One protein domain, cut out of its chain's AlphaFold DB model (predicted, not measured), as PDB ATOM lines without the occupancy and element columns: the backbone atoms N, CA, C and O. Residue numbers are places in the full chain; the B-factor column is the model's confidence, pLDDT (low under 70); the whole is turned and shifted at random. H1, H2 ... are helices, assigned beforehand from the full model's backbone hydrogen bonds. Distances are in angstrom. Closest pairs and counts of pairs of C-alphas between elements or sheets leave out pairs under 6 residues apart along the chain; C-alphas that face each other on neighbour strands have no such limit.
ATOM      1  N   PRO A 142     150.946 211.102 159.229       55.62
ATOM      2  CA  PRO A 142     150.586 210.414 157.988       55.62
ATOM      3  C   PRO A 142     151.094 211.170 156.751       55.62
ATOM      4  O   PRO A 142     151.063 212.404 156.753       55.62
ATOM      5  N   PRO A 143     151.607 210.443 155.741       53.72
ATOM      6  CA  PRO A 143     152.398 211.020 154.668       53.72
ATOM      7  C   PRO A 143     151.600 212.101 153.948       53.72
ATOM      8  O   PRO A 143     150.606 211.823 153.280       53.72
ATOM      9  N   THR A 144     152.042 213.348 154.083       55.44
ATOM     10  CA  THR A 144     151.687 214.384 153.121       55.44
ATOM     11  C   THR A 144     152.542 214.175 151.866       55.44
ATOM     12  O   THR A 144     153.637 213.598 151.952       55.44
ATOM     13  N   PRO A 145     152.095 214.624 150.682       54.97
ATOM     14  CA  PRO A 145     152.885 214.526 149.451       54.97
ATOM     15  C   PRO A 145     154.280 215.167 149.566       54.97
ATOM     16  O   PRO A 145     155.204 214.748 148.881       54.97
ATOM     17  N   GLN A 146     154.442 216.132 150.474       56.97
ATOM     18  CA  GLN A 146     155.694 216.828 150.785       56.97
ATOM     19  C   GLN A 146     156.442 216.242 151.997       56.97
ATOM     20  O   GLN A 146     157.395 216.843 152.485       56.97
ATOM     21  N   SER A 147     156.010 215.098 152.534       67.69
ATOM     22  CA  SER A 147     156.706 214.458 153.650       67.69
ATOM     23  C   SER A 147     157.914 213.660 153.164       67.69
ATOM     24  O   SER A 147     157.859 212.941 152.165       67.69
ATOM     25  N   SER A 148     158.995 213.719 153.933       68.38
ATOM     26  CA  SER A 148     160.244 212.992 153.685       68.38
ATOM     27  C   SER A 148     160.058 211.476 153.584       68.38
ATOM     28  O   SER A 148     160.821 210.799 152.904       68.38
ATOM     29  N   ILE A 149     159.006 210.925 154.201       72.88
ATOM     30  CA  ILE A 149     158.660 209.506 154.064       72.88
ATOM     31  C   ILE A 149     158.253 209.160 152.638       72.88
ATOM     32  O   ILE A 149     158.680 208.123 152.139       72.88
ATOM     33  N   THR A 150     157.444 209.992 151.980       74.88
ATOM     34  CA  THR A 150     157.021 209.746 150.593       74.88
ATOM     35  C   THR A 150     158.241 209.679 149.676       74.88
ATOM     36  O   THR A 150     158.333 208.807 148.814       74.88
ATOM     37  N   GLU A 151     159.228 210.544 149.918       77.25
ATOM     38  CA  GLU A 151     160.506 210.529 149.212       77.25
ATOM     39  C   GLU A 151     161.322 209.264 149.489       77.25
ATOM     40  O   GLU A 151     161.803 208.638 148.545       77.25
ATOM     41  N   PHE A 152     161.439 208.838 150.752       79.44
ATOM     42  CA  PHE A 152     162.164 207.610 151.096       79.44
ATOM     43  C   PHE A 152     161.481 206.360 150.534       79.44
ATOM     44  O   PHE A 152     162.154 205.427 150.100       79.44
ATOM     45  N   GLN A 153     160.147 206.334 150.519       81.69
ATOM     46  CA  GLN A 153     159.367 205.247 149.933       81.69
ATOM     47  C   GLN A 153     159.556 205.185 148.422       81.69
ATOM     48  O   GLN A 153     159.858 204.113 147.902       81.69
ATOM     49  N   ARG A 154     159.432 206.324 147.726       82.19
ATOM     50  CA  ARG A 154     159.713 206.414 146.288       82.19
ATOM     51  C   ARG A 154     161.115 205.900 145.995       82.19
ATOM     52  O   ARG A 154     161.274 205.010 145.171       82.19
ATOM     53  N   TYR A 155     162.093 206.379 146.754       84.56
ATOM     54  CA  TYR A 155     163.472 205.945 146.639       84.56
ATOM     55  C   TYR A 155     163.644 204.425 146.808       84.56
ATOM     56  O   TYR A 155     164.271 203.787 145.969       84.56
ATOM     57  N   CYS A 156     163.073 203.824 147.857       85.06
ATOM     58  CA  CYS A 156     163.184 202.378 148.086       85.06
ATOM     59  C   CYS A 156     162.497 201.563 146.984       85.06
ATOM     60  O   CYS A 156     163.000 200.511 146.593       85.06
ATOM     61  N   ASN A 157     161.363 202.051 146.474       85.88
ATOM     62  CA  ASN A 157     160.654 201.426 145.362       85.88
ATOM     63  C   ASN A 157     161.469 201.500 144.070       85.88
ATOM     64  O   ASN A 157     161.538 200.518 143.340       85.88
ATOM     65  N   ASP A 158     162.097 202.639 143.794       84.88
ATOM     66  CA  ASP A 158     162.940 202.809 142.613       84.88
ATOM     67  C   ASP A 158     164.214 201.968 142.724       84.88
ATOM     68  O   ASP A 158     164.579 201.301 141.763       84.88
ATOM     69  N   ALA A 159     164.821 201.895 143.913       84.38
ATOM     70  CA  ALA A 159     165.957 201.020 144.188       84.38
ATOM     71  C   ALA A 159     165.620 199.535 143.979       84.38
ATOM     72  O   ALA A 159     166.446 198.797 143.453       84.38
ATOM     73  N   ALA A 160     164.416 199.090 144.357       85.12
ATOM     74  CA  ALA A 160     163.979 197.711 144.138       85.12
ATOM     75  C   ALA A 160     163.825 197.370 142.647       85.12
ATOM     76  O   ALA A 160     164.164 196.263 142.245       85.12
ATOM     77  N   LYS A 161     163.373 198.328 141.827       86.50
ATOM     78  CA  LYS A 161     163.246 198.164 140.367       86.50
ATOM     79  C   LYS A 161     164.592 198.137 139.643       86.50
ATOM     80  O   LYS A 161     164.645 197.742 138.485       86.50
ATOM     81  N   LEU A 162     165.681 198.576 140.283       85.19
ATOM     82  CA  LEU A 162     167.010 198.522 139.668       85.19
ATOM     83  C   LEU A 162     167.442 197.083 139.384       85.19
ATOM     84  O   LEU A 162     168.154 196.852 138.414       85.19
ATOM     85  N   GLU A 163     166.994 196.126 140.196       81.00
ATOM     86  CA  GLU A 163     167.278 194.702 139.992       81.00
ATOM     87  C   GLU A 163     166.622 194.155 138.709       81.00
ATOM     88  O   GLU A 163     167.101 193.168 138.157       81.00
ATOM     89  N   ASP A 164     165.585 194.825 138.189       85.38
ATOM     90  CA  ASP A 164     164.914 194.458 136.935       85.38
ATOM     91  C   ASP A 164     165.649 195.000 135.687       85.38
ATOM     92  O   ASP A 164     165.308 194.654 134.554       85.38
ATOM     93  N   ILE A 165     166.665 195.858 135.865       85.62
ATOM     94  CA  ILE A 165     167.458 196.420 134.763       85.62
ATOM     95  C   ILE A 165     168.522 195.403 134.330       85.62
ATOM     96  O   ILE A 165     169.479 195.125 135.058       85.62
ATOM     97  N   LEU A 166     168.364 194.889 133.104       83.88
ATOM     98  CA  LEU A 166     169.262 193.897 132.502       83.88
ATOM     99  C   LEU A 166     170.637 194.468 132.120       83.88
ATOM    100  O   LEU A 166     171.629 193.748 132.192       83.88
ATOM    101  N   ASP A 167     170.710 195.736 131.698       87.69
ATOM    102  CA  ASP A 167     171.986 196.384 131.371       87.69
ATOM    103  C   ASP A 167     172.681 196.855 132.652       87.69
ATOM    104  O   ASP A 167     172.234 197.790 133.320       87.69
ATOM    105  N   ASP A 168     173.806 196.223 132.988       84.31
ATOM    106  CA  ASP A 168     174.566 196.544 134.198       84.31
ATOM    107  C   ASP A 168     174.985 198.021 134.237       84.31
ATOM    108  O   ASP A 168     174.954 198.660 135.290       84.31
ATOM    109  N   CYS A 169     175.354 198.599 133.089       84.00
ATOM    110  CA  CYS A 169     175.788 199.989 133.021       84.00
ATOM    111  C   CYS A 169     174.643 200.953 133.373       84.00
ATOM    112  O   CYS A 169     174.851 201.873 134.170       84.00
ATOM    113  N   ASP A 170     173.446 200.730 132.832       83.62
ATOM    114  CA  ASP A 170     172.253 201.511 133.167       83.62
ATOM    115  C   ASP A 170     171.845 201.319 134.628       83.62
ATOM    116  O   ASP A 170     171.604 202.307 135.327       83.62
ATOM    117  N   ARG A 171     171.895 200.081 135.145       86.12
ATOM    118  CA  ARG A 171     171.635 199.799 136.567       86.12
ATOM    119  C   ARG A 171     172.558 200.611 137.479       86.12
ATOM    120  O   ARG A 171     172.105 201.254 138.430       86.12
ATOM    121  N   HIS A 172     173.852 200.651 137.166       83.06
ATOM    122  CA  HIS A 172     174.840 201.423 137.921       83.06
ATOM    123  C   HIS A 172     174.642 202.940 137.810       83.06
ATOM    124  O   HIS A 172     174.797 203.654 138.806       83.06
ATOM    125  N   VAL A 173     174.289 203.449 136.628       83.38
ATOM    126  CA  VAL A 173     174.003 204.877 136.414       83.38
ATOM    127  C   VAL A 173     172.773 205.311 137.215       83.38
ATOM    128  O   VAL A 173     172.837 206.325 137.917       83.38
ATOM    129  N   SER A 174     171.692 204.530 137.180       83.06
ATOM    130  CA  SER A 174     170.483 204.794 137.964       83.06
ATOM    131  C   SER A 174     170.752 204.728 139.469       83.06
ATOM    132  O   SER A 174     170.278 205.583 140.220       83.06
ATOM    133  N   ARG A 175     171.601 203.798 139.928       82.19
ATOM    134  CA  ARG A 175     172.023 203.741 141.336       82.19
ATOM    135  C   ARG A 175     172.808 204.989 141.763       82.19
ATOM    136  O   ARG A 175     172.548 205.544 142.831       82.19
ATOM    137  N   ASN A 176     173.718 205.481 140.919       79.62
ATOM    138  CA  ASN A 176     174.442 206.735 141.159       79.62
ATOM    139  C   ASN A 176     173.491 207.947 141.241       79.62
ATOM    140  O   ASN A 176     173.658 208.811 142.100       79.62
ATOM    141  N   GLN A 177     172.462 208.004 140.393       80.00
ATOM    142  CA  GLN A 177     171.428 209.045 140.473       80.00
ATOM    143  C   GLN A 177     170.628 208.959 141.779       80.00
ATOM    144  O   GLN A 177     170.399 209.982 142.423       80.00
ATOM    145  N   GLY A 178     170.281 207.748 142.226       76.81
ATOM    146  CA  GLY A 178     169.647 207.530 143.527       76.81
ATOM    147  C   GLY A 178     170.509 208.012 144.703       76.81
ATOM    148  O   GLY A 178     169.993 208.625 145.637       76.81
ATOM    149  N   ALA A 179     171.825 207.798 144.657       70.38
ATOM    150  CA  ALA A 179     172.739 208.320 145.676       70.38
ATOM    151  C   ALA A 179     172.769 209.862 145.691       70.38
ATOM    152  O   ALA A 179     172.703 210.465 146.761       70.38
ATOM    153  N   LYS A 180     172.779 210.508 144.514       71.62
ATOM    154  CA  LYS A 180     172.680 211.976 144.403       71.62
ATOM    155  C   LYS A 180     171.365 212.514 144.973       71.62
ATOM    156  O   LYS A 180     171.375 213.550 145.632       71.62
ATOM    157  N   PHE A 181     170.256 211.804 144.758       73.56
ATOM    158  CA  PHE A 181     168.968 212.156 145.353       73.56
ATOM    159  C   PHE A 181     169.063 212.202 146.886       73.56
ATOM    160  O   PHE A 181     168.711 213.214 147.488       73.56
ATOM    161  N   ILE A 182     169.636 211.169 147.513       68.94
ATOM    162  CA  ILE A 182     169.847 211.135 148.970       68.94
ATOM    163  C   ILE A 182     170.720 212.299 149.451       68.94
ATOM    164  O   ILE A 182     170.365 212.954 150.433       68.94
ATOM    165  N   GLU A 183     171.828 212.580 148.759       67.19
ATOM    166  CA  GLU A 183     172.704 213.712 149.089       67.19
ATOM    167  C   GLU A 183     171.915 215.031 149.081       67.19
ATOM    168  O   GLU A 183     171.990 215.796 150.044       67.19
ATOM    169  N   SER A 184     171.087 215.263 148.055       68.06
ATOM    170  CA  SER A 184     170.269 216.478 147.946       68.06
ATOM    171  C   SER A 184     169.143 216.569 148.987       68.06
ATOM    172  O   SER A 184     168.877 217.652 149.506       68.06
ATOM    173  N   SER A 185     168.531 215.442 149.366       66.44
ATOM    174  CA  SER A 185     167.468 215.393 150.383       66.44
ATOM    175  C   SER A 185     168.000 215.504 151.818       66.44
ATOM    176  O   SER A 185     167.252 215.860 152.730       66.44
ATOM    177  N   SER A 186     169.294 215.244 152.047       58.72
ATOM    178  CA  SER A 186     169.918 215.290 153.379       58.72
ATOM    179  C   SER A 186     169.919 216.674 154.032       58.72
ATOM    180  O   SER A 186     169.911 216.763 155.260       58.72
ATOM    181  N   ALA A 187     169.840 217.737 153.230       54.84
ATOM    182  CA  ALA A 187     169.748 219.115 153.703       54.84
ATOM    183  C   ALA A 187     168.343 219.498 154.209       54.84
ATOM    184  O   ALA A 187     168.196 220.482 154.930       54.84
ATOM    185  N   ILE A 188     167.308 218.739 153.831       54.38
ATOM    186  CA  ILE A 188     165.906 219.169 153.946       54.38
ATOM    187  C   ILE A 188     165.235 218.600 155.206       54.38
ATOM    188  O   ILE A 188     164.274 219.174 155.714       54.38
ATOM    189  N   VAL A 189     165.741 217.490 155.754       59.75
ATOM    190  CA  VAL A 189     164.985 216.694 156.731       59.75
ATOM    191  C   VAL A 189     165.707 216.571 158.071       59.75
ATOM    192  O   VAL A 189     166.445 215.615 158.330       59.75
ATOM    193  N   GLN A 190     165.434 217.516 158.974       59.69
ATOM    194  CA  GLN A 190     165.864 217.408 160.371       59.69
ATOM    195  C   GLN A 190     165.337 216.102 161.005       59.69
ATOM    196  O   GLN A 190     164.200 215.682 160.778       59.69
ATOM    197  N   GLY A 191     166.192 215.414 161.768       60.75
ATOM    198  CA  GLY A 191     165.846 214.186 162.503       60.75
ATOM    199  C   GLY A 191     165.845 212.875 161.699       60.75
ATOM    200  O   GLY A 191     165.848 211.806 162.306       60.75
ATOM    201  N   HIS A 192     165.915 212.920 160.363       70.00
ATOM    202  CA  HIS A 192     165.934 211.718 159.502       70.00
ATOM    203  C   HIS A 192     167.290 211.469 158.827       70.00
ATOM    204  O   HIS A 192     167.420 210.580 157.985       70.00
ATOM    205  N   HIS A 193     168.321 212.221 159.213       69.19
ATOM    206  CA  HIS A 193     169.659 212.118 158.633       69.19
ATOM    207  C   HIS A 193     170.243 210.699 158.730       69.19
ATOM    208  O   HIS A 193     170.854 210.205 157.784       69.19
ATOM    209  N   TRP A 194     169.997 210.003 159.842       68.88
ATOM    210  CA  TRP A 194     170.444 208.624 160.031       68.88
ATOM    211  C   TRP A 194     169.778 207.641 159.050       68.88
ATOM    212  O   TRP A 194     170.432 206.706 158.594       68.88
ATOM    213  N   VAL A 195     168.508 207.868 158.679       74.88
ATOM    214  CA  VAL A 195     167.782 207.056 157.683       74.88
ATOM    215  C   VAL A 195     168.409 207.247 156.310       74.88
ATOM    216  O   VAL A 195     168.709 206.274 155.623       74.88
ATOM    217  N   LEU A 196     168.646 208.502 155.932       73.88
ATOM    218  CA  LEU A 196     169.291 208.851 154.669       73.88
ATOM    219  C   LEU A 196     170.704 208.275 154.589       73.88
ATOM    220  O   LEU A 196     171.052 207.650 153.593       73.88
ATOM    221  N   THR A 197     171.473 208.386 155.670       71.31
ATOM    222  CA  THR A 197     172.810 207.789 155.770       71.31
ATOM    223  C   THR A 197     172.751 206.267 155.619       71.31
ATOM    224  O   THR A 197     173.568 205.689 154.907       71.31
ATOM    225  N   ALA A 198     171.774 205.598 156.239       75.50
ATOM    226  CA  ALA A 198     171.603 204.153 156.101       75.50
ATOM    227  C   ALA A 198     171.279 203.748 154.653       75.50
ATOM    228  O   ALA A 198     171.897 202.823 154.127       75.50
ATOM    229  N   LEU A 199     170.360 204.456 153.992       80.88
ATOM    230  CA  LEU A 199     170.013 204.214 152.588       80.88
ATOM    231  C   LEU A 199     171.197 204.482 151.649       80.88
ATOM    232  O   LEU A 199     171.458 203.680 150.753       80.88
ATOM    233  N   GLN A 200     171.946 205.561 151.889       76.19
ATOM    234  CA  GLN A 200     173.156 205.882 151.136       76.19
ATOM    235  C   GLN A 200     174.184 204.765 151.281       76.19
ATOM    236  O   GLN A 200     174.641 204.233 150.277       76.19
ATOM    237  N   ASN A 201     174.475 204.340 152.514       74.62
ATOM    238  CA  ASN A 201     175.422 203.263 152.781       74.62
ATOM    239  C   ASN A 201     175.016 201.955 152.096       74.62
ATOM    240  O   ASN A 201     175.869 201.299 151.506       74.62
ATOM    241  N   ILE A 202     173.728 201.594 152.112       81.56
ATOM    242  CA  ILE A 202     173.227 200.404 151.408       81.56
ATOM    243  C   ILE A 202     173.547 200.476 149.917       81.56
ATOM    244  O   ILE A 202     174.082 199.514 149.367       81.56
ATOM    245  N   GLN A 203     173.266 201.599 149.253       78.31
ATOM    246  CA  GLN A 203     173.591 201.714 147.829       78.31
ATOM    247  C   GLN A 203     175.074 201.753 147.571       78.31
ATOM    248  O   GLN A 203     175.528 201.156 146.608       78.31
ATOM    249  N   THR A 204     175.823 202.454 148.409       73.88
ATOM    250  CA  THR A 204     177.269 202.555 148.303       73.88
ATOM    251  C   THR A 204     177.904 201.166 148.392       73.88
ATOM    252  O   THR A 204     178.730 200.830 147.549       73.88
ATOM    253  N   ILE A 205     177.469 200.326 149.336       74.56
ATOM    254  CA  ILE A 205     177.946 198.941 149.471       74.56
ATOM    255  C   ILE A 205     177.470 198.082 148.297       74.56
ATOM    256  O   ILE A 205     178.277 197.394 147.682       74.56
ATOM    257  N   THR A 206     176.187 198.152 147.935       81.81
ATOM    258  CA  THR A 206     175.631 197.359 146.822       81.81
ATOM    259  C   THR A 206     176.325 197.700 145.502       81.81
ATOM    260  O   THR A 206     176.741 196.812 144.762       81.81
ATOM    261  N   PHE A 207     176.522 198.994 145.236       81.75
ATOM    262  CA  PHE A 207     177.273 199.488 144.087       81.75
ATOM    263  C   PHE A 207     178.692 198.930 144.091       81.75
ATOM    264  O   PHE A 207     179.139 198.465 143.055       81.75
ATOM    265  N   ALA A 208     179.388 198.947 145.230       75.56
ATOM    266  CA  ALA A 208     180.756 198.446 145.333       75.56
ATOM    267  C   ALA A 208     180.862 196.948 145.055       75.56
ATOM    268  O   ALA A 208     181.725 196.533 144.286       75.56
ATOM    269  N   GLN A 209     179.962 196.154 145.635       80.25
ATOM    270  CA  GLN A 209     179.912 194.708 145.429       80.25
ATOM    271  C   GLN A 209     179.722 194.369 143.950       80.25
ATOM    272  O   GLN A 209     180.481 193.584 143.383       80.25
ATOM    273  N   GLU A 210     178.758 195.019 143.301       81.56
ATOM    274  CA  GLU A 210     178.521 194.846 141.868       81.56
ATOM    275  C   GLU A 210     179.682 195.391 141.019       81.56
ATOM    276  O   GLU A 210     180.109 194.756 140.058       81.56
ATOM    277  N   TRP A 211     180.254 196.536 141.393       81.19
ATOM    278  CA  TRP A 211     181.357 197.167 140.670       81.19
ATOM    279  C   TRP A 211     182.647 196.348 140.717       81.19
ATOM    280  O   TRP A 211     183.413 196.330 139.745       81.19
ATOM    281  N   ASN A 212     182.908 195.680 141.841       78.88
ATOM    282  CA  ASN A 212     184.018 194.746 141.981       78.88
ATOM    283  C   ASN A 212     183.789 193.534 141.084       78.88
ATOM    284  O   ASN A 212     184.623 193.280 140.219       78.88
ATOM    285  N   LYS A 213     182.601 192.920 141.161       81.62
ATOM    286  CA  LYS A 213     182.214 191.794 140.303       81.62
ATOM    287  C   LYS A 213     182.392 192.107 138.811       81.62
ATOM    288  O   LYS A 213     183.047 191.352 138.102       81.62
ATOM    289  N   ILE A 214     181.911 193.263 138.345       80.69
ATOM    290  CA  ILE A 214     182.101 193.709 136.952       80.69
ATOM    291  C   ILE A 214     183.584 193.855 136.604       80.69
ATOM    292  O   ILE A 214     183.979 193.625 135.467       80.69
ATOM    293  N   GLY A 215     184.416 194.285 137.557       75.56
ATOM    294  CA  GLY A 215     185.856 194.429 137.358       75.56
ATOM    295  C   GLY A 215     186.560 193.124 137.012       75.56
ATOM    296  O   GLY A 215     187.487 193.157 136.201       75.56
ATOM    297  N   ASP A 216     186.090 192.023 137.589       77.38
ATOM    298  CA  ASP A 216     186.696 190.698 137.463       77.38
ATOM    299  C   ASP A 216     186.227 189.952 136.200       77.38
ATOM    300  O   ASP A 216     186.862 188.997 135.750       77.38
ATOM    301  N   GLU A 217     185.138 190.407 135.575       84.94
ATOM    302  CA  GLU A 217     184.564 189.804 134.373       84.94
ATOM    303  C   GLU A 217     185.264 190.241 133.069       84.94
ATOM    304  O   GLU A 217     185.817 191.342 132.921       84.94
ATOM    305  N   LYS A 218     185.202 189.380 132.041       86.25
ATOM    306  CA  LYS A 218     185.758 189.678 130.713       86.25
ATOM    307  C   LYS A 218     185.022 190.872 130.094       86.25
ATOM    308  O   LYS A 218     183.857 190.781 129.735       86.25
ATOM    309  N   GLY A 219     185.741 191.977 129.897       85.44
ATOM    310  CA  GLY A 219     185.166 193.230 129.393       85.44
ATOM    311  C   GLY A 219     184.837 194.253 130.485       85.44
ATOM    312  O   GLY A 219     184.446 195.372 130.152       85.44
ATOM    313  N   GLY A 220     185.103 193.939 131.757       83.62
ATOM    314  CA  GLY A 220     184.883 194.824 132.902       83.62
ATOM    315  C   GLY A 220     185.458 196.227 132.735       83.62
ATOM    316  O   GLY A 220     184.789 197.223 132.992       83.62
ATOM    317  N   LYS A 221     186.676 196.348 132.190       83.75
ATOM    318  CA  LYS A 221     187.298 197.657 131.906       83.75
ATOM    319  C   LYS A 221     186.459 198.516 130.949       83.75
ATOM    320  O   LYS A 221     186.357 199.729 131.150       83.75
ATOM    321  N   LYS A 222     185.852 197.906 129.924       86.19
ATOM    322  CA  LYS A 222     184.983 198.599 128.961       86.19
ATOM    323  C   LYS A 222     183.678 199.024 129.630       86.19
ATOM    324  O   LYS A 222     183.299 200.182 129.499       86.19
ATOM    325  N   LEU A 223     183.053 198.137 130.406       84.38
ATOM    326  CA  LEU A 223     181.837 198.444 131.170       84.38
ATOM    327  C   LEU A 223     182.058 199.597 132.153       84.38
ATOM    328  O   LEU A 223     181.308 200.570 132.141       84.38
ATOM    329  N   LYS A 224     183.151 199.560 132.925       85.06
ATOM    330  CA  LYS A 224     183.515 200.642 133.850       85.06
ATOM    331  C   LYS A 224     183.741 201.971 133.127       85.06
ATOM    332  O   LYS A 224     183.325 203.018 133.612       85.06
ATOM    333  N   THR A 225     184.378 201.934 131.957       86.56
ATOM    334  CA  THR A 225     184.587 203.131 131.125       86.56
ATOM    335  C   THR A 225     183.255 203.701 130.632       86.56
ATOM    336  O   THR A 225     183.013 204.895 130.794       86.56
ATOM    337  N   ASN A 226     182.367 202.848 130.114       87.50
ATOM    338  CA  ASN A 226     181.034 203.243 129.659       87.50
ATOM    339  C   ASN A 226     180.196 203.840 130.792       87.50
ATOM    340  O   ASN A 226     179.547 204.862 130.581       87.50
ATOM    341  N   PHE A 227     180.269 203.263 131.994       88.94
ATOM    342  CA  PHE A 227     179.625 203.826 133.178       88.94
ATOM    343  C   PHE A 227     180.082 205.259 133.430       88.94
ATOM    344  O   PHE A 227     179.236 206.138 133.569       88.94
ATOM    345  N   PHE A 228     181.393 205.525 133.467       85.56
ATOM    346  CA  PHE A 228     181.882 206.880 133.730       85.56
ATOM    347  C   PHE A 228     181.401 207.861 132.662       85.56
ATOM    348  O   PHE A 228     180.945 208.948 133.013       85.56
ATOM    349  N   ILE A 229     181.462 207.465 131.387       88.62
ATOM    350  CA  ILE A 229     180.996 208.288 130.266       88.62
ATOM    351  C   ILE A 229     179.504 208.604 130.427       88.62
ATOM    352  O   ILE A 229     179.141 209.776 130.493       88.62
ATOM    353  N   ARG A 230     178.641 207.589 130.581       89.56
ATOM    354  CA  ARG A 230     177.190 207.788 130.751       89.56
ATOM    355  C   ARG A 230     176.867 208.593 132.010       89.56
ATOM    356  O   ARG A 230     176.053 209.510 131.974       89.56
ATOM    357  N   ALA A 231     177.530 208.304 133.127       87.25
ATOM    358  CA  ALA A 231     177.325 209.018 134.382       87.25
ATOM    359  C   ALA A 231     177.740 210.494 134.293       87.25
ATOM    360  O   ALA A 231     177.137 211.323 134.978       87.25
ATOM    361  N   PHE A 232     178.763 210.824 133.499       89.75
ATOM    362  CA  PHE A 232     179.180 212.201 133.236       89.75
ATOM    363  C   PHE A 232     178.217 212.907 132.281       89.75
ATOM    364  O   PHE A 232     177.799 214.026 132.568       89.75
ATOM    365  N   GLN A 233     177.800 212.237 131.204       91.94
ATOM    366  CA  GLN A 233     176.811 212.761 130.261       91.94
ATOM    367  C   GLN A 233     175.484 213.079 130.957       91.94
ATOM    368  O   GLN A 233     174.945 214.163 130.774       91.94
ATOM    369  N   ASN A 234     175.010 212.193 131.838       88.75
ATOM    370  CA  ASN A 234     173.796 212.424 132.624       88.75
ATOM    371  C   ASN A 234     173.958 213.548 133.655       88.75
ATOM    372  O   ASN A 234     172.995 214.236 133.969       88.75
ATOM    373  N   ALA A 235     175.156 213.735 134.217       86.25
ATOM    374  CA  ALA A 235     175.417 214.851 135.127       86.25
ATOM    375  C   ALA A 235     175.428 216.206 134.402       86.25
ATOM    376  O   ALA A 235     175.170 217.228 135.029       86.25
ATOM    377  N   ASN A 236     175.698 216.189 133.098       90.06
ATOM    378  CA  ASN A 236     175.792 217.349 132.223       90.06
ATOM    379  C   ASN A 236     174.719 217.280 131.124       90.06
ATOM    380  O   ASN A 236     174.984 217.645 129.981       90.06
ATOM    381  N   GLU A 237     173.519 216.774 131.450       91.31
ATOM    382  CA  GLU A 237     172.474 216.445 130.465       91.31
ATOM    383  C   GLU A 237     172.197 217.613 129.507       91.31
ATOM    384  O   GLU A 237     172.058 217.403 128.305       91.31
ATOM    385  N   THR A 238     172.212 218.849 130.014       92.31
ATOM    386  CA  THR A 238     172.033 220.086 129.234       92.31
ATOM    387  C   THR A 238     172.966 220.196 128.031       92.31
ATOM    388  O   THR A 238     172.564 220.732 127.003       92.31
ATOM    389  N   HIS A 239     174.187 219.668 128.132       90.62
ATOM    390  CA  HIS A 239     175.185 219.697 127.066       90.62
ATOM    391  C   HIS A 239     175.073 218.505 126.105       90.62
ATOM    392  O   HIS A 239     175.479 218.614 124.953       90.62
ATOM    393  N   PHE A 240     174.514 217.373 126.548       93.00
ATOM    394  CA  PHE A 240     174.550 216.106 125.801       93.00
ATOM    395  C   PHE A 240     173.197 215.649 125.229       93.00
ATOM    396  O   PHE A 240     173.177 214.793 124.345       93.00
ATOM    397  N   LYS A 241     172.068 216.188 125.710       90.50
ATOM    398  CA  LYS A 241     170.710 215.685 125.422       90.50
ATOM    399  C   LYS A 241     170.340 215.645 123.940       90.50
ATOM    400  O   LYS A 241     169.624 214.743 123.517       90.50
ATOM    401  N   HIS A 242     170.808 216.621 123.169       92.44
ATOM    402  CA  HIS A 242     170.447 216.797 121.759       92.44
ATOM    403  C   HIS A 242     171.537 216.339 120.789       92.44
ATOM    404  O   HIS A 242     171.410 216.561 119.589       92.44
ATOM    405  N   LEU A 243     172.602 215.723 121.306       93.69
ATOM    406  CA  LEU A 243     173.743 215.299 120.511       93.69
ATOM    407  C   LEU A 243     173.603 213.838 120.078       93.69
ATOM    408  O   LEU A 243     173.177 212.983 120.863       93.69
ATOM    409  N   ASP A 244     174.015 213.544 118.849       94.50
ATOM    410  CA  ASP A 244     174.231 212.169 118.395       94.50
ATOM    411  C   ASP A 244     175.517 211.567 118.995       94.50
ATOM    412  O   ASP A 244     176.293 212.246 119.670       94.50
ATOM    413  N   ASP A 245     175.766 210.276 118.775       90.19
ATOM    414  CA  ASP A 245     176.917 209.588 119.375       90.19
ATOM    415  C   ASP A 245     178.275 210.128 118.892       90.19
ATOM    416  O   ASP A 245     179.243 210.142 119.661       90.19
ATOM    417  N   THR A 246     178.350 210.633 117.659       93.00
ATOM    418  CA  THR A 246     179.576 211.224 117.098       93.00
ATOM    419  C   THR A 246     179.854 212.573 117.754       93.00
ATOM    420  O   THR A 246     180.970 212.846 118.202       93.00
ATOM    421  N   GLN A 247     178.819 213.398 117.886       94.69
ATOM    422  CA  GLN A 247     178.871 214.690 118.560       94.69
ATOM    423  C   GLN A 247     179.173 214.534 120.054       94.69
ATOM    424  O   GLN A 247     180.014 215.256 120.590       94.69
ATOM    425  N   LYS A 248     178.563 213.545 120.722       92.56
ATOM    426  CA  LYS A 248     178.879 213.192 122.114       92.56
ATOM    427  C   LYS A 248     180.349 212.816 122.270       92.56
ATOM    428  O   LYS A 248     180.975 213.266 123.224       92.56
ATOM    429  N   ALA A 249     180.911 212.019 121.359       90.50
ATOM    430  CA  ALA A 249     182.323 211.636 121.410       90.50
ATOM    431  C   ALA A 249     183.262 212.845 121.232       90.50
ATOM    432  O   ALA A 249     184.252 212.971 121.958       90.50
ATOM    433  N   SER A 250     182.917 213.763 120.323       93.00
ATOM    434  CA  SER A 250     183.655 215.017 120.135       93.00
ATOM    435  C   SER A 250     183.616 215.882 121.399       93.00
ATOM    436  O   SER A 250     184.664 216.269 121.913       93.00
ATOM    437  N   LEU A 251     182.425 216.105 121.966       93.38
ATOM    438  CA  LEU A 251     182.259 216.919 123.173       93.38
ATOM    439  C   LEU A 251     182.915 216.278 124.409       93.38
ATOM    440  O   LEU A 251     183.482 216.973 125.243       93.38
ATOM    441  N   MET A 252     182.909 214.947 124.523       93.62
ATOM    442  CA  MET A 252     183.646 214.240 125.582       93.62
ATOM    443  C   MET A 252     185.161 214.464 125.502       93.62
ATOM    444  O   MET A 252     185.836 214.443 126.530       93.62
ATOM    445  N   THR A 253     185.699 214.654 124.295       91.12
ATOM    446  CA  THR A 253     187.125 214.943 124.088       91.12
ATOM    447  C   THR A 253     187.451 216.373 124.515       91.12
ATOM    448  O   THR A 253     188.442 216.597 125.212       91.12
ATOM    449  N   GLU A 254     186.580 217.322 124.166       93.50
ATOM    450  CA  GLU A 254     186.668 218.722 124.598       93.50
ATOM    451  C   GLU A 254     186.594 218.847 126.128       93.50
ATOM    452  O   GLU A 254     187.452 219.472 126.746       93.50
ATOM    453  N   LEU A 255     185.645 218.149 126.759       92.44
ATOM    454  CA  LEU A 255     185.437 218.140 128.212       92.44
ATOM    455  C   LEU A 255     186.313 217.114 128.952       92.44
ATOM    456  O   LEU A 255     185.982 216.685 130.058       92.44
ATOM    457  N   SER A 256     187.433 216.684 128.365       87.69
ATOM    458  CA  SER A 256     188.279 215.627 128.942       87.69
ATOM    459  C   SER A 256     188.837 215.980 130.330       87.69
ATOM    460  O   SER A 256     188.934 215.098 131.189       87.69
ATOM    461  N   GLY A 257     189.138 217.260 130.581       85.88
ATOM    462  CA  GLY A 257     189.556 217.763 131.895       85.88
ATOM    463  C   GLY A 257     188.458 217.628 132.956       85.88
ATOM    464  O   GLY A 257     188.676 217.010 134.003       85.88
ATOM    465  N   ASP A 258     187.255 218.112 132.649       87.06
ATOM    466  CA  ASP A 258     186.089 218.027 133.539       87.06
ATOM    467  C   ASP A 258     185.681 216.575 133.789       87.06
ATOM    468  O   ASP A 258     185.369 216.179 134.915       87.06
ATOM    469  N   PHE A 259     185.746 215.744 132.749       87.00
ATOM    470  CA  PHE A 259     185.501 214.315 132.852       87.00
ATOM    471  C   PHE A 259     186.492 213.633 133.803       87.00
ATOM    472  O   PHE A 259     186.094 212.814 134.640       87.00
ATOM    473  N   PHE A 260     187.779 213.987 133.729       79.56
ATOM    474  CA  PHE A 260     188.804 213.460 134.629       79.56
ATOM    475  C   PHE A 260     188.565 213.883 136.088       79.56
ATOM    476  O   PHE A 260     188.657 213.054 137.006       79.56
ATOM    477  N   GLN A 261     188.195 215.144 136.317       77.31
ATOM    478  CA  GLN A 261     187.852 215.646 137.648       77.31
ATOM    479  C   GLN A 261     186.580 214.981 138.200       77.31
ATOM    480  O   GLN A 261     186.546 214.546 139.358       77.31
ATOM    481  N   TYR A 262     185.547 214.828 137.372       80.12
ATOM    482  CA  TYR A 262     184.308 214.140 137.735       80.12
ATOM    483  C   TYR A 262     184.556 212.679 138.103       80.12
ATOM    484  O   TYR A 262     184.079 212.208 139.139       80.12
ATOM    485  N   ARG A 263     185.361 211.969 137.305       75.31
ATOM    486  CA  ARG A 263     185.783 210.598 137.605       75.31
ATOM    487  C   ARG A 263     186.479 210.535 138.963       75.31
ATOM    488  O   ARG A 263     186.112 209.695 139.779       75.31
ATOM    489  N   SER A 264     187.418 211.437 139.238       67.38
ATOM    490  CA  SER A 264     188.113 211.512 140.534       67.38
ATOM    491  C   SER A 264     187.145 211.751 141.703       67.38
ATOM    492  O   SER A 264     187.271 211.138 142.761       67.38
ATOM    493  N   THR A 265     186.112 212.568 141.485       67.44
ATOM    494  CA  THR A 265     185.068 212.857 142.478       67.44
ATOM    495  C   THR A 265     184.179 211.635 142.731       67.44
ATOM    496  O   THR A 265     183.919 211.288 143.880       67.44
ATOM    497  N   LEU A 266     183.769 210.909 141.687       65.62
ATOM    498  CA  LEU A 266     183.056 209.635 141.834       65.62
ATOM    499  C   LEU A 266     183.894 208.601 142.590       65.62
ATOM    500  O   LEU A 266     183.366 207.919 143.464       65.62
ATOM    501  N   TYR A 267     185.201 208.536 142.325       58.91
ATOM    502  CA  TYR A 267     186.119 207.718 143.118       58.91
ATOM    503  C   TYR A 267     186.197 208.176 144.577       58.91
ATOM    504  O   TYR A 267     186.309 207.330 145.444       58.91
ATOM    505  N   SER A 268     186.088 209.460 144.915       55.16
ATOM    506  CA  SER A 268     186.000 209.848 146.337       55.16
ATOM    507  C   SER A 268     184.664 209.464 146.992       55.16
ATOM    508  O   SER A 268     184.646 209.116 148.169       55.16
ATOM    509  N   LYS A 269     183.562 209.465 146.228       58.06
ATOM    510  CA  LYS A 269     182.202 209.171 146.717       58.06
ATOM    511  C   LYS A 269     181.932 207.673 146.884       58.06
ATOM    512  O   LYS A 269     181.356 207.257 147.883       58.06
ATOM    513  N   PHE A 270     182.381 206.869 145.921       51.44
ATOM    514  CA  PHE A 270     182.224 205.409 145.895       51.44
ATOM    515  C   PHE A 270     183.542 204.651 146.150       51.44
ATOM    516  O   PHE A 270     183.584 203.428 146.164       51.44
ATOM    517  N   GLY A 271     184.666 205.342 146.342       37.28
ATOM    518  CA  GLY A 271     185.942 204.705 146.695       37.28
ATOM    519  C   GLY A 271     186.088 204.461 148.188       37.28
ATOM    520  O   GLY A 271     186.813 203.558 148.579       37.28
ATOM    521  N   ALA A 272     185.336 205.161 149.040       37.59
ATOM    522  CA  ALA A 272     185.156 204.724 150.426       37.59
ATOM    523  C   ALA A 272     184.422 203.369 150.501       37.59
ATOM    524  O   ALA A 272     184.549 202.646 151.478       37.59
ATOM    525  N   SER A 273     183.716 202.980 149.440       39.19
ATOM    526  CA  SER A 273     183.119 201.654 149.281       39.19
ATOM    527  C   SER A 273     184.139 200.571 148.923       39.19
ATOM    528  O   SER A 273     183.873 199.403 149.169       39.19
ATOM    529  N   ILE A 274     185.323 200.951 148.419       33.81
ATOM    530  CA  ILE A 274     186.497 200.064 148.311       33.81
ATOM    531  C   ILE A 274     187.051 199.754 149.716       33.81
ATOM    532  O   ILE A 274     187.663 198.716 149.919       33.81
ATOM    533  N   LEU A 275     186.783 200.612 150.712       33.88
ATOM    534  CA  LEU A 275     187.067 200.325 152.127       33.88
ATOM    535  C   LEU A 275     185.949 199.516 152.809       33.88
ATOM    536  O   LEU A 275     186.148 199.035 153.918       33.88
ATOM    537  N   LEU A 276     184.788 199.370 152.160       36.53
ATOM    538  CA  LEU A 276     183.669 198.530 152.604       36.53
ATOM    539  C   LEU A 276     183.625 197.205 151.827       36.53
ATOM    540  O   LEU A 276     182.556 196.616 151.653       36.53
ATOM    541  N   ASP A 277     184.791 196.750 151.366       30.66
ATOM    542  CA  ASP A 277     185.011 195.352 151.017       30.66
ATOM    543  C   ASP A 277     184.585 194.460 152.199       30.66
ATOM    544  O   ASP A 277     184.701 194.828 153.371       30.66
ATOM    545  N   SER A 278     184.071 193.276 151.888       28.70
ATOM    546  CA  SER A 278     183.542 192.286 152.837       28.70
ATOM    547  C   SER A 278     184.554 191.778 153.879       28.70
ATOM    548  O   SER A 278     184.175 191.079 154.816       28.70
ATOM    549  N   PHE A 279     185.820 192.177 153.777       34.16
ATOM    550  CA  PHE A 279     186.869 191.917 154.749       34.16
ATOM    551  C   PHE A 279     187.681 193.195 154.931       34.16
ATOM    552  O   PHE A 279     188.399 193.622 154.032       34.16
ATOM    553  N   TRP A 280     187.603 193.812 156.104       36.59
ATOM    554  CA  TRP A 280     188.575 194.819 156.509       36.59
ATOM    555  C   TRP A 280     189.959 194.155 156.548       36.59
ATOM    556  O   TRP A 280     190.322 193.547 157.556       36.59
ATOM    557  N   ASP A 281     190.735 194.239 155.466       38.75
ATOM    558  CA  ASP A 281     192.151 193.887 155.506       38.75
ATOM    559  C   ASP A 281     192.871 194.924 156.375       38.75
ATOM    560  O   ASP A 281     193.215 196.031 155.949       38.75
ATOM    561  N   ILE A 282     193.058 194.549 157.642       40.78
ATOM    562  CA  ILE A 282     193.689 195.338 158.706       40.78
ATOM    563  C   ILE A 282     195.053 195.886 158.270       40.78
ATOM    564  O   ILE A 282     195.465 196.956 158.729       40.78
ATOM    565  N   ASN A 283     195.741 195.189 157.364       39.09
ATOM    566  CA  ASN A 283     197.071 195.567 156.903       39.09
ATOM    567  C   ASN A 283     197.051 196.827 156.022       39.09
ATOM    568  O   ASN A 283     198.038 197.562 155.987       39.09
ATOM    569  N   ASN A 284     195.914 197.144 155.395       38.84
ATOM    570  CA  ASN A 284     195.755 198.309 154.521       38.84
ATOM    571  C   ASN A 284     195.220 199.568 155.233       38.84
ATOM    572  O   ASN A 284     195.219 200.655 154.655       38.84
ATOM    573  N   LEU A 285     194.847 199.475 156.516       42.00
ATOM    574  CA  LEU A 285     194.412 200.618 157.342       42.00
ATOM    575  C   LEU A 285     195.586 201.449 157.904       42.00
ATOM    576  O   LEU A 285     195.382 202.464 158.571       42.00
ATOM    577  N   GLY A 286     196.827 201.008 157.672       39.09
ATOM    578  CA  GLY A 286     197.990 201.322 158.505       39.09
ATOM    579  C   GLY A 286     198.519 202.760 158.502       39.09
ATOM    580  O   GLY A 286     199.269 203.092 159.420       39.09
ATOM    581  N   THR A 287     198.155 203.615 157.540       43.12
ATOM    582  CA  THR A 287     198.806 204.936 157.376       43.12
ATOM    583  C   THR A 287     197.870 206.140 157.282       43.12
ATOM    584  O   THR A 287     198.349 207.265 157.394       43.12
ATOM    585  N   LYS A 288     196.555 205.949 157.097       44.81
ATOM    586  CA  LYS A 288     195.599 207.054 156.843       44.81
ATOM    587  C   LYS A 288     194.485 207.210 157.887       44.81
ATOM    588  O   LYS A 288     193.648 208.091 157.720       44.81
ATOM    589  N   HIS A 289     194.468 206.372 158.921       51.06
ATOM    590  CA  HIS A 289     193.405 206.321 159.929       51.06
ATOM    591  C   HIS A 289     193.936 206.607 161.333       51.06
ATOM    592  O   HIS A 289     195.131 206.455 161.602       51.06
ATOM    593  N   GLU A 290     193.046 207.024 162.232       54.78
ATOM    594  CA  GLU A 290     193.419 207.370 163.601       54.78
ATOM    595  C   GLU A 290     194.011 206.151 164.342       54.78
ATOM    596  O   GLU A 290     193.521 205.022 164.252       54.78
ATOM    597  N   LYS A 291     195.091 206.359 165.103       57.41
ATOM    598  CA  LYS A 291     195.807 205.286 165.822       57.41
ATOM    599  C   LYS A 291     194.882 204.496 166.762       57.41
ATOM    600  O   LYS A 291     195.074 203.289 166.928       57.41
ATOM    601  N   LYS A 292     193.882 205.167 167.346       56.44
ATOM    602  CA  LYS A 292     192.885 204.571 168.246       56.44
ATOM    603  C   LYS A 292     191.981 203.582 167.508       56.44
ATOM    604  O   LYS A 292     191.780 202.474 168.000       56.44
ATOM    605  N   PHE A 293     191.547 203.924 166.293       51.97
ATOM    606  CA  PHE A 293     190.749 203.056 165.423       51.97
ATOM    607  C   PHE A 293     191.443 201.710 165.157       51.97
ATOM    608  O   PHE A 293     190.853 200.644 165.341       51.97
ATOM    609  N   ARG A 294     192.735 201.747 164.803       56.69
ATOM    610  CA  ARG A 294     193.520 200.545 164.473       56.69
ATOM    611  C   ARG A 294     193.704 199.597 165.659       56.69
ATOM    612  O   ARG A 294     193.463 198.401 165.523       56.69
ATOM    613  N   ILE A 295     194.149 200.128 166.801       56.56
ATOM    614  CA  ILE A 295     194.425 199.339 168.017       56.56
ATOM    615  C   ILE A 295     193.177 198.571 168.450       56.56
ATOM    616  O   ILE A 295     193.248 197.428 168.896       56.56
ATOM    617  N   LEU A 296     192.018 199.193 168.287       54.88
ATOM    618  CA  LEU A 296     190.788 198.669 168.828       54.88
ATOM    619  C   LEU A 296     190.013 197.774 167.850       54.88
ATOM    620  O   LEU A 296     189.425 196.787 168.294       54.88
ATOM    621  N   PHE A 297     190.081 198.014 166.539       52.22
ATOM    622  CA  PHE A 297     189.587 197.039 165.561       52.22
ATOM    623  C   PHE A 297     190.342 195.705 165.685       52.22
ATOM    624  O   PHE A 297     189.731 194.639 165.687       52.22
ATOM    625  N   GLN A 298     191.663 195.764 165.904       54.59
ATOM    626  CA  GLN A 298     192.478 194.589 166.232       54.59
ATOM    627  C   GLN A 298     192.026 193.915 167.535       54.59
ATOM    628  O   GLN A 298     192.035 192.692 167.628       54.59
ATOM    629  N   HIS A 299     191.597 194.680 168.541       55.38
ATOM    630  CA  HIS A 299     191.084 194.109 169.784       55.38
ATOM    631  C   HIS A 299     189.745 193.383 169.573       55.38
ATOM    632  O   HIS A 299     189.592 192.261 170.042       55.38
ATOM    633  N   LEU A 300     188.811 193.962 168.809       51.72
ATOM    634  CA  LEU A 300     187.527 193.328 168.475       51.72
ATOM    635  C   LEU A 300     187.678 192.070 167.623       51.72
ATOM    636  O   LEU A 300     187.025 191.071 167.910       51.72
ATOM    637  N   ALA A 301     188.541 192.108 166.607       52.59
ATOM    638  CA  ALA A 301     188.791 190.968 165.725       52.59
ATOM    639  C   ALA A 301     189.344 189.746 166.483       52.59
ATOM    640  O   ALA A 301     189.117 188.610 166.079       52.59
ATOM    641  N   ASN A 302     190.032 189.983 167.603       51.44
ATOM    642  CA  ASN A 302     190.658 188.948 168.422       51.44
ATOM    643  C   ASN A 302     189.783 188.465 169.596       51.44
ATOM    644  O   ASN A 302     190.142 187.494 170.263       51.44
ATOM    645  N   ILE A 303     188.634 189.099 169.864       54.44
ATOM    646  CA  ILE A 303     187.666 188.606 170.853       54.44
ATOM    647  C   ILE A 303     186.810 187.533 170.172       54.44
ATOM    648  O   ILE A 303     185.733 187.815 169.649       54.44
ATOM    649  N   GLN A 304     187.273 186.279 170.175       46.56
ATOM    650  CA  GLN A 304     186.390 185.163 169.836       46.56
ATOM    651  C   GLN A 304     185.380 184.929 170.972       46.56
ATOM    652  O   GLN A 304     185.765 184.909 172.148       46.56
ATOM    653  N   PRO A 305     184.083 184.756 170.666       49.31
ATOM    654  CA  PRO A 305     183.113 184.380 171.680       49.31
ATOM    655  C   PRO A 305     183.388 182.952 172.154       49.31
ATOM    656  O   PRO A 305     183.347 182.018 171.364       49.31
ATOM    657  N   GLN A 306     183.641 182.776 173.452       50.97
ATOM    658  CA  GLN A 306     183.703 181.443 174.058       50.97
ATOM    659  C   GLN A 306     182.300 180.822 174.066       50.97
ATOM    660  O   GLN A 306     181.359 181.485 174.485       50.97
ATOM    661  N   ASP A 307     182.178 179.571 173.630       47.06
ATOM    662  CA  ASP A 307     180.985 178.805 173.217       47.06
ATOM    663  C   ASP A 307     179.620 179.100 173.895       47.06
ATOM    664  O   ASP A 307     178.604 179.185 173.204       47.06
ATOM    665  N   GLU A 308     179.540 179.372 175.207       52.34
ATOM    666  CA  GLU A 308     178.284 179.820 175.859       52.34
ATOM    667  C   GLU A 308     177.803 181.219 175.401       52.34
ATOM    668  O   GLU A 308     176.652 181.617 175.613       52.34
ATOM    669  N   GLN A 309     178.684 181.993 174.774       55.34
ATOM    670  CA  GLN A 309     178.445 183.343 174.268       55.34
ATOM    671  C   GLN A 309     177.880 183.327 172.844       55.34
ATOM    672  O   GLN A 309     177.216 184.295 172.482       55.34
ATOM    673  N   GLY A 310     178.043 182.240 172.078       55.06
ATOM    674  CA  GLY A 310     177.530 182.120 170.705       55.06
ATOM    675  C   GLY A 310     176.003 182.214 170.644       55.06
ATOM    676  O   GLY A 310     175.459 183.154 170.068       55.06
ATOM    677  N   GLN A 311     175.301 181.352 171.390       57.94
ATOM    678  CA  GLN A 311     173.830 181.390 171.477       57.94
ATOM    679  C   GLN A 311     173.296 182.728 172.015       57.94
ATOM    680  O   GLN A 311     172.186 183.153 171.690       57.94
ATOM    681  N   LYS A 312     174.070 183.407 172.868       57.03
ATOM    682  CA  LYS A 312     173.707 184.716 173.420       57.03
ATOM    683  C   LYS A 312     173.893 185.834 172.392       57.03
ATOM    684  O   LYS A 312     173.046 186.720 172.318       57.03
ATOM    685  N   ILE A 313     174.967 185.793 171.609       55.72
ATOM    686  CA  ILE A 313     175.213 186.720 170.499       55.72
ATOM    687  C   ILE A 313     174.128 186.559 169.439       55.72
ATOM    688  O   ILE A 313     173.604 187.559 168.961       55.72
ATOM    689  N   ASP A 314     173.703 185.331 169.149       60.94
ATOM    690  CA  ASP A 314     172.598 185.084 168.222       60.94
ATOM    691  C   ASP A 314     171.285 185.692 168.716       60.94
ATOM    692  O   ASP A 314     170.601 186.383 167.959       60.94
ATOM    693  N   ARG A 315     170.959 185.530 170.006       63.34
ATOM    694  CA  ARG A 315     169.778 186.173 170.610       63.34
ATOM    695  C   ARG A 315     169.857 187.696 170.556       63.34
ATOM    696  O   ARG A 315     168.887 188.327 170.146       63.34
ATOM    697  N   LEU A 316     171.000 188.285 170.908       58.16
ATOM    698  CA  LEU A 316     171.208 189.735 170.827       58.16
ATOM    699  C   LEU A 316     171.100 190.236 169.383       58.16
ATOM    700  O   LEU A 316     170.468 191.255 169.130       58.16
ATOM    701  N   ASN A 317     171.639 189.498 168.415       61.12
ATOM    702  CA  ASN A 317     171.506 189.822 166.998       61.12
ATOM    703  C   ASN A 317     170.038 189.809 166.545       61.12
ATOM    704  O   ASN A 317     169.622 190.676 165.774       61.12
ATOM    705  N   VAL A 318     169.241 188.849 167.025       67.75
ATOM    706  CA  VAL A 318     167.796 188.794 166.759       67.75
ATOM    707  C   VAL A 318     167.073 189.982 167.401       67.75
ATOM    708  O   VAL A 318     166.299 190.655 166.718       67.75
ATOM    709  N   GLU A 319     167.347 190.289 168.670       63.41
ATOM    710  CA  GLU A 319     166.753 191.436 169.372       63.41
ATOM    711  C   GLU A 319     167.113 192.766 168.691       63.41
ATOM    712  O   GLU A 319     166.230 193.581 168.419       63.41
ATOM    713  N   ASN A 320     168.374 192.951 168.296       62.97
ATOM    714  CA  ASN A 320     168.849 194.145 167.598       62.97
ATOM    715  C   ASN A 320     168.178 194.318 166.237       62.97
ATOM    716  O   ASN A 320     167.769 195.424 165.884       62.97
ATOM    717  N   ARG A 321     167.994 193.226 165.484       70.00
ATOM    718  CA  ARG A 321     167.243 193.241 164.220       70.00
ATOM    719  C   ARG A 321     165.791 193.645 164.430       70.00
ATOM    720  O   ARG A 321     165.260 194.430 163.647       70.00
ATOM    721  N   LEU A 322     165.140 193.125 165.471       71.56
ATOM    722  CA  LEU A 322     163.761 193.488 165.799       71.56
ATOM    723  C   LEU A 322     163.651 194.967 166.184       71.56
ATOM    724  O   LEU A 322     162.749 195.650 165.695       71.56
ATOM    725  N   THR A 323     164.579 195.467 167.001       68.25
ATOM    726  CA  THR A 323     164.656 196.880 167.395       68.25
ATOM    727  C   THR A 323     164.887 197.780 166.186       68.25
ATOM    728  O   THR A 323     164.113 198.711 165.971       68.25
ATOM    729  N   LEU A 324     165.867 197.461 165.333       74.44
ATOM    730  CA  LEU A 324     166.142 198.199 164.099       74.44
ATOM    731  C   LEU A 324     164.926 198.214 163.166       74.44
ATOM    732  O   LEU A 324     164.518 199.273 162.690       74.44
ATOM    733  N   ARG A 325     164.296 197.053 162.941       79.81
ATOM    734  CA  ARG A 325     163.093 196.930 162.104       79.81
ATOM    735  C   ARG A 325     161.958 197.811 162.628       79.81
ATOM    736  O   ARG A 325     161.306 198.483 161.825       79.81
ATOM    737  N   ARG A 326     161.711 197.803 163.944       76.56
ATOM    738  CA  ARG A 326     160.670 198.618 164.595       76.56
ATOM    739  C   ARG A 326     160.983 200.108 164.492       76.56
ATOM    740  O   ARG A 326     160.125 200.850 164.032       76.56
ATOM    741  N   LEU A 327     162.211 200.520 164.808       74.25
ATOM    742  CA  LEU A 327     162.662 201.907 164.675       74.25
ATOM    743  C   LEU A 327     162.483 202.426 163.246       74.25
ATOM    744  O   LEU A 327     161.818 203.438 163.039       74.25
ATOM    745  N   LEU A 328     162.988 201.696 162.248       80.31
ATOM    746  CA  LEU A 328     162.831 202.062 160.838       80.31
ATOM    747  C   LEU A 328     161.362 202.139 160.431       80.31
ATOM    748  O   LEU A 328     160.969 203.071 159.740       80.31
ATOM    749  N   ARG A 329     160.529 201.194 160.877       84.31
ATOM    750  CA  ARG A 329     159.098 201.210 160.558       84.31
ATOM    751  C   ARG A 329     158.402 202.434 161.155       84.31
ATOM    752  O   ARG A 329     157.549 203.010 160.486       84.31
ATOM    753  N   THR A 330     158.752 202.809 162.383       77.62
ATOM    754  CA  THR A 330     158.155 203.946 163.092       77.62
ATOM    755  C   THR A 330     158.620 205.286 162.528       77.62
ATOM    756  O   THR A 330     157.809 206.200 162.411       77.62
ATOM    757  N   ILE A 331     159.896 205.403 162.157       75.56
ATOM    758  CA  ILE A 331     160.516 206.677 161.762       75.56
ATOM    759  C   ILE A 331     160.479 206.879 160.243       75.56
ATOM    760  O   ILE A 331     160.186 207.966 159.766       75.56
ATOM    761  N   ALA A 332     160.762 205.836 159.467       78.38
ATOM    762  CA  ALA A 332     160.942 205.918 158.016       78.38
ATOM    763  C   ALA A 332     159.835 205.210 157.212       78.38
ATOM    764  O   ALA A 332     159.782 205.309 155.987       78.38
ATOM    765  N   GLY A 333     158.938 204.495 157.891       84.31
ATOM    766  CA  GLY A 333     157.849 203.752 157.268       84.31
ATOM    767  C   GLY A 333     158.217 202.323 156.854       84.31
ATOM    768  O   GLY A 333     159.335 201.833 157.025       84.31
ATOM    769  N   ARG A 334     157.211 201.609 156.335       87.69
ATOM    770  CA  ARG A 334     157.289 200.167 156.056       87.69
ATOM    771  C   ARG A 334     158.303 199.819 154.965       87.69
ATOM    772  O   ARG A 334     159.063 198.874 155.156       87.69
ATOM    773  N   GLU A 335     158.328 200.570 153.867       87.62
ATOM    774  CA  GLU A 335     159.167 200.236 152.707       87.62
ATOM    775  C   GLU A 335     160.656 200.399 153.002       87.62
ATOM    776  O   GLU A 335     161.443 199.509 152.693       87.62
ATOM    777  N   VAL A 336     161.037 201.464 153.713       85.88
ATOM    778  CA  VAL A 336     162.423 201.667 154.157       85.88
ATOM    779  C   VAL A 336     162.862 200.546 155.097       85.88
ATOM    780  O   VAL A 336     163.926 199.959 154.914       85.88
ATOM    781  N   SER A 337     162.016 200.192 156.071       87.75
ATOM    782  CA  SER A 337     162.276 199.067 156.977       87.75
ATOM    783  C   SER A 337     162.474 197.756 156.207       87.75
ATOM    784  O   SER A 337     163.429 197.027 156.464       87.75
ATOM    785  N   LYS A 338     161.620 197.473 155.215       89.69
ATOM    786  CA  LYS A 338     161.741 196.286 154.360       89.69
ATOM    787  C   LYS A 338     163.052 196.291 153.568       89.69
ATOM    788  O   LYS A 338     163.741 195.276 153.571       89.69
ATOM    789  N   HIS A 339     163.403 197.412 152.940       87.38
ATOM    790  CA  HIS A 339     164.605 197.551 152.116       87.38
ATOM    791  C   HIS A 339     165.894 197.347 152.928       87.38
ATOM    792  O   HIS A 339     166.735 196.529 152.560       87.38
ATOM    793  N   VAL A 340     166.016 198.017 154.081       83.75
ATOM    794  CA  VAL A 340     167.197 197.900 154.953       83.75
ATOM    795  C   VAL A 340     167.359 196.479 155.488       83.75
ATOM    796  O   VAL A 340     168.462 195.936 155.481       83.75
ATOM    797  N   ILE A 341     166.268 195.856 155.942       86.56
ATOM    798  CA  ILE A 341     166.337 194.497 156.486       86.56
ATOM    799  C   ILE A 341     166.652 193.480 155.385       86.56
ATOM    800  O   ILE A 341     167.499 192.625 155.606       86.56
ATOM    801  N   ALA A 342     166.062 193.607 154.192       87.19
ATOM    802  CA  ALA A 342     166.384 192.736 153.061       87.19
ATOM    803  C   ALA A 342     167.873 192.806 152.683       87.19
ATOM    804  O   ALA A 342     168.492 191.772 152.438       87.19
ATOM    805  N   PHE A 343     168.467 194.004 152.701       84.31
ATOM    806  CA  PHE A 343     169.904 194.162 152.490       84.31
ATOM    807  C   PHE A 343     170.721 193.439 153.572       84.31
ATOM    808  O   PHE A 343     171.587 192.639 153.236       84.31
ATOM    809  N   ILE A 344     170.425 193.658 154.858       76.94
ATOM    810  CA  ILE A 344     171.134 192.990 155.969       76.94
ATOM    811  C   ILE A 344     171.018 191.464 155.869       76.94
ATOM    812  O   ILE A 344     171.979 190.751 156.154       76.94
ATOM    813  N   ASP A 345     169.846 190.960 155.486       81.75
ATOM    814  CA  ASP A 345     169.593 189.531 155.318       81.75
ATOM    815  C   ASP A 345     170.437 188.958 154.166       81.75
ATOM    816  O   ASP A 345     171.048 187.906 154.340       81.75
ATOM    817  N   LYS A 346     170.551 189.685 153.043       79.88
ATOM    818  CA  LYS A 346     171.398 189.317 151.895       79.88
ATOM    819  C   LYS A 346     172.885 189.256 152.252       79.88
ATOM    820  O   LYS A 346     173.563 188.359 151.785       79.88
ATOM    821  N   GLN A 347     173.387 190.168 153.088       75.38
ATOM    822  CA  GLN A 347     174.810 190.213 153.474       75.38
ATOM    823  C   GLN A 347     175.241 189.097 154.445       75.38
ATOM    824  O   GLN A 347     176.414 189.004 154.794       75.38
ATOM    825  N   ARG A 348     174.295 188.301 154.952       63.75
ATOM    826  CA  ARG A 348     174.559 187.191 155.883       63.75
ATOM    827  C   ARG A 348     174.516 185.814 155.228       63.75
ATOM    828  O   ARG A 348     174.956 184.861 155.867       63.75
TER     829      ARG A 348
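AT A GLANCE: This is residues 142 to 348 of the 349 residues of an uncharacterized protein of Hypsizygus marmoreus (UniProt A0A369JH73). A loose bundle of five helices, H1, H2, H3, H4 and H11, makes the core, with H3 in its middle. At one end H7 crosses H4, and short H5 and H6 extend the model beyond H4; at the other, H8, H9 and H10 make a wide loop, with residues 306 to 312 and 314 to 320 sticking out, and from there H10 runs straight back to the bundle, where H11 folds back along it as a hairpin. The printed part has 207 residues with eleven named helices, H1 to H11 in order, and no named strand: all helix. It is only just loose, close to compact, with a radius of gyration of the C-alphas of 20.2 A and spans of 67 by 49 by 32 A.

IN THESE COORDINATES: H1, residues 148 to 164, begins at C-alpha 148 (160.244, 212.992, 153.685) and is 25.4 A long. H2, residues 168 to 185, measures 25.8 A, and H3, residues 193 to 216, 34.6 A. H4 is residues 220 to 235, H5 237 to 240, H6 245 to 254, H7 256 to 271, H8 282 to 285 and H9 291 to 302. H10, residues 307 to 331, measures 36.4 A; H11, residues 334 to 346, ends at C-alpha 346 (171.398, 189.317, 151.895).

HOW THE PARTS SIT: The bundle is up and down, each helix running against the one before it in the chain. H1 and H2 form a hairpin, at a shallow tilt of 8 degrees, closest at the C-alphas of Leu 162 and Arg 171, 5.7 A. H2 and H3 form another, at 20 degrees, closest at those of Ala 179 and Gln 200, 6.0 A. H3 and H4 are the hubs, touching four helices each. H11 touches H3, closest at the C-alphas of Ile 202 and Phe 343, 7.2 A. H7 is about perpendicular to H4, at 73 degrees, and touches it, closest at the C-alphas of Phe 228 and Arg 263, 6.6 A. H5 and H4 only just touch, with 3 pairs of C-alphas within 8 A, only at the corner. H6 is close to H5 but not clearly touching, the C-alphas of Phe 240 and Lys 248 being 6.4 A apart. H8 and H9 only just touch, closest at the C-alphas of Leu 285 and Arg 294, 7.2 A; H9 and H10 are apart. H10 and H11 form a hairpin, closest at the C-alphas of Leu 328 and Ser 337, 4.9 A. Every O i to N i+4 pair is within hydrogen-bond range in H2, H3, H4, H6, H7, H9 and H11, 11 of 13 in H1 and 19 of 21 in H10; H5 and H8 are too short for one.

THE WHOLE: The C-alphas farthest apart, of Gln 247 and Glu 308, are 67.1 A apart. The printed part has no cut, and no link is long. Mean pLDDT of the printed part is 72.1, and 78 residues are under 70, among them 264 to 320.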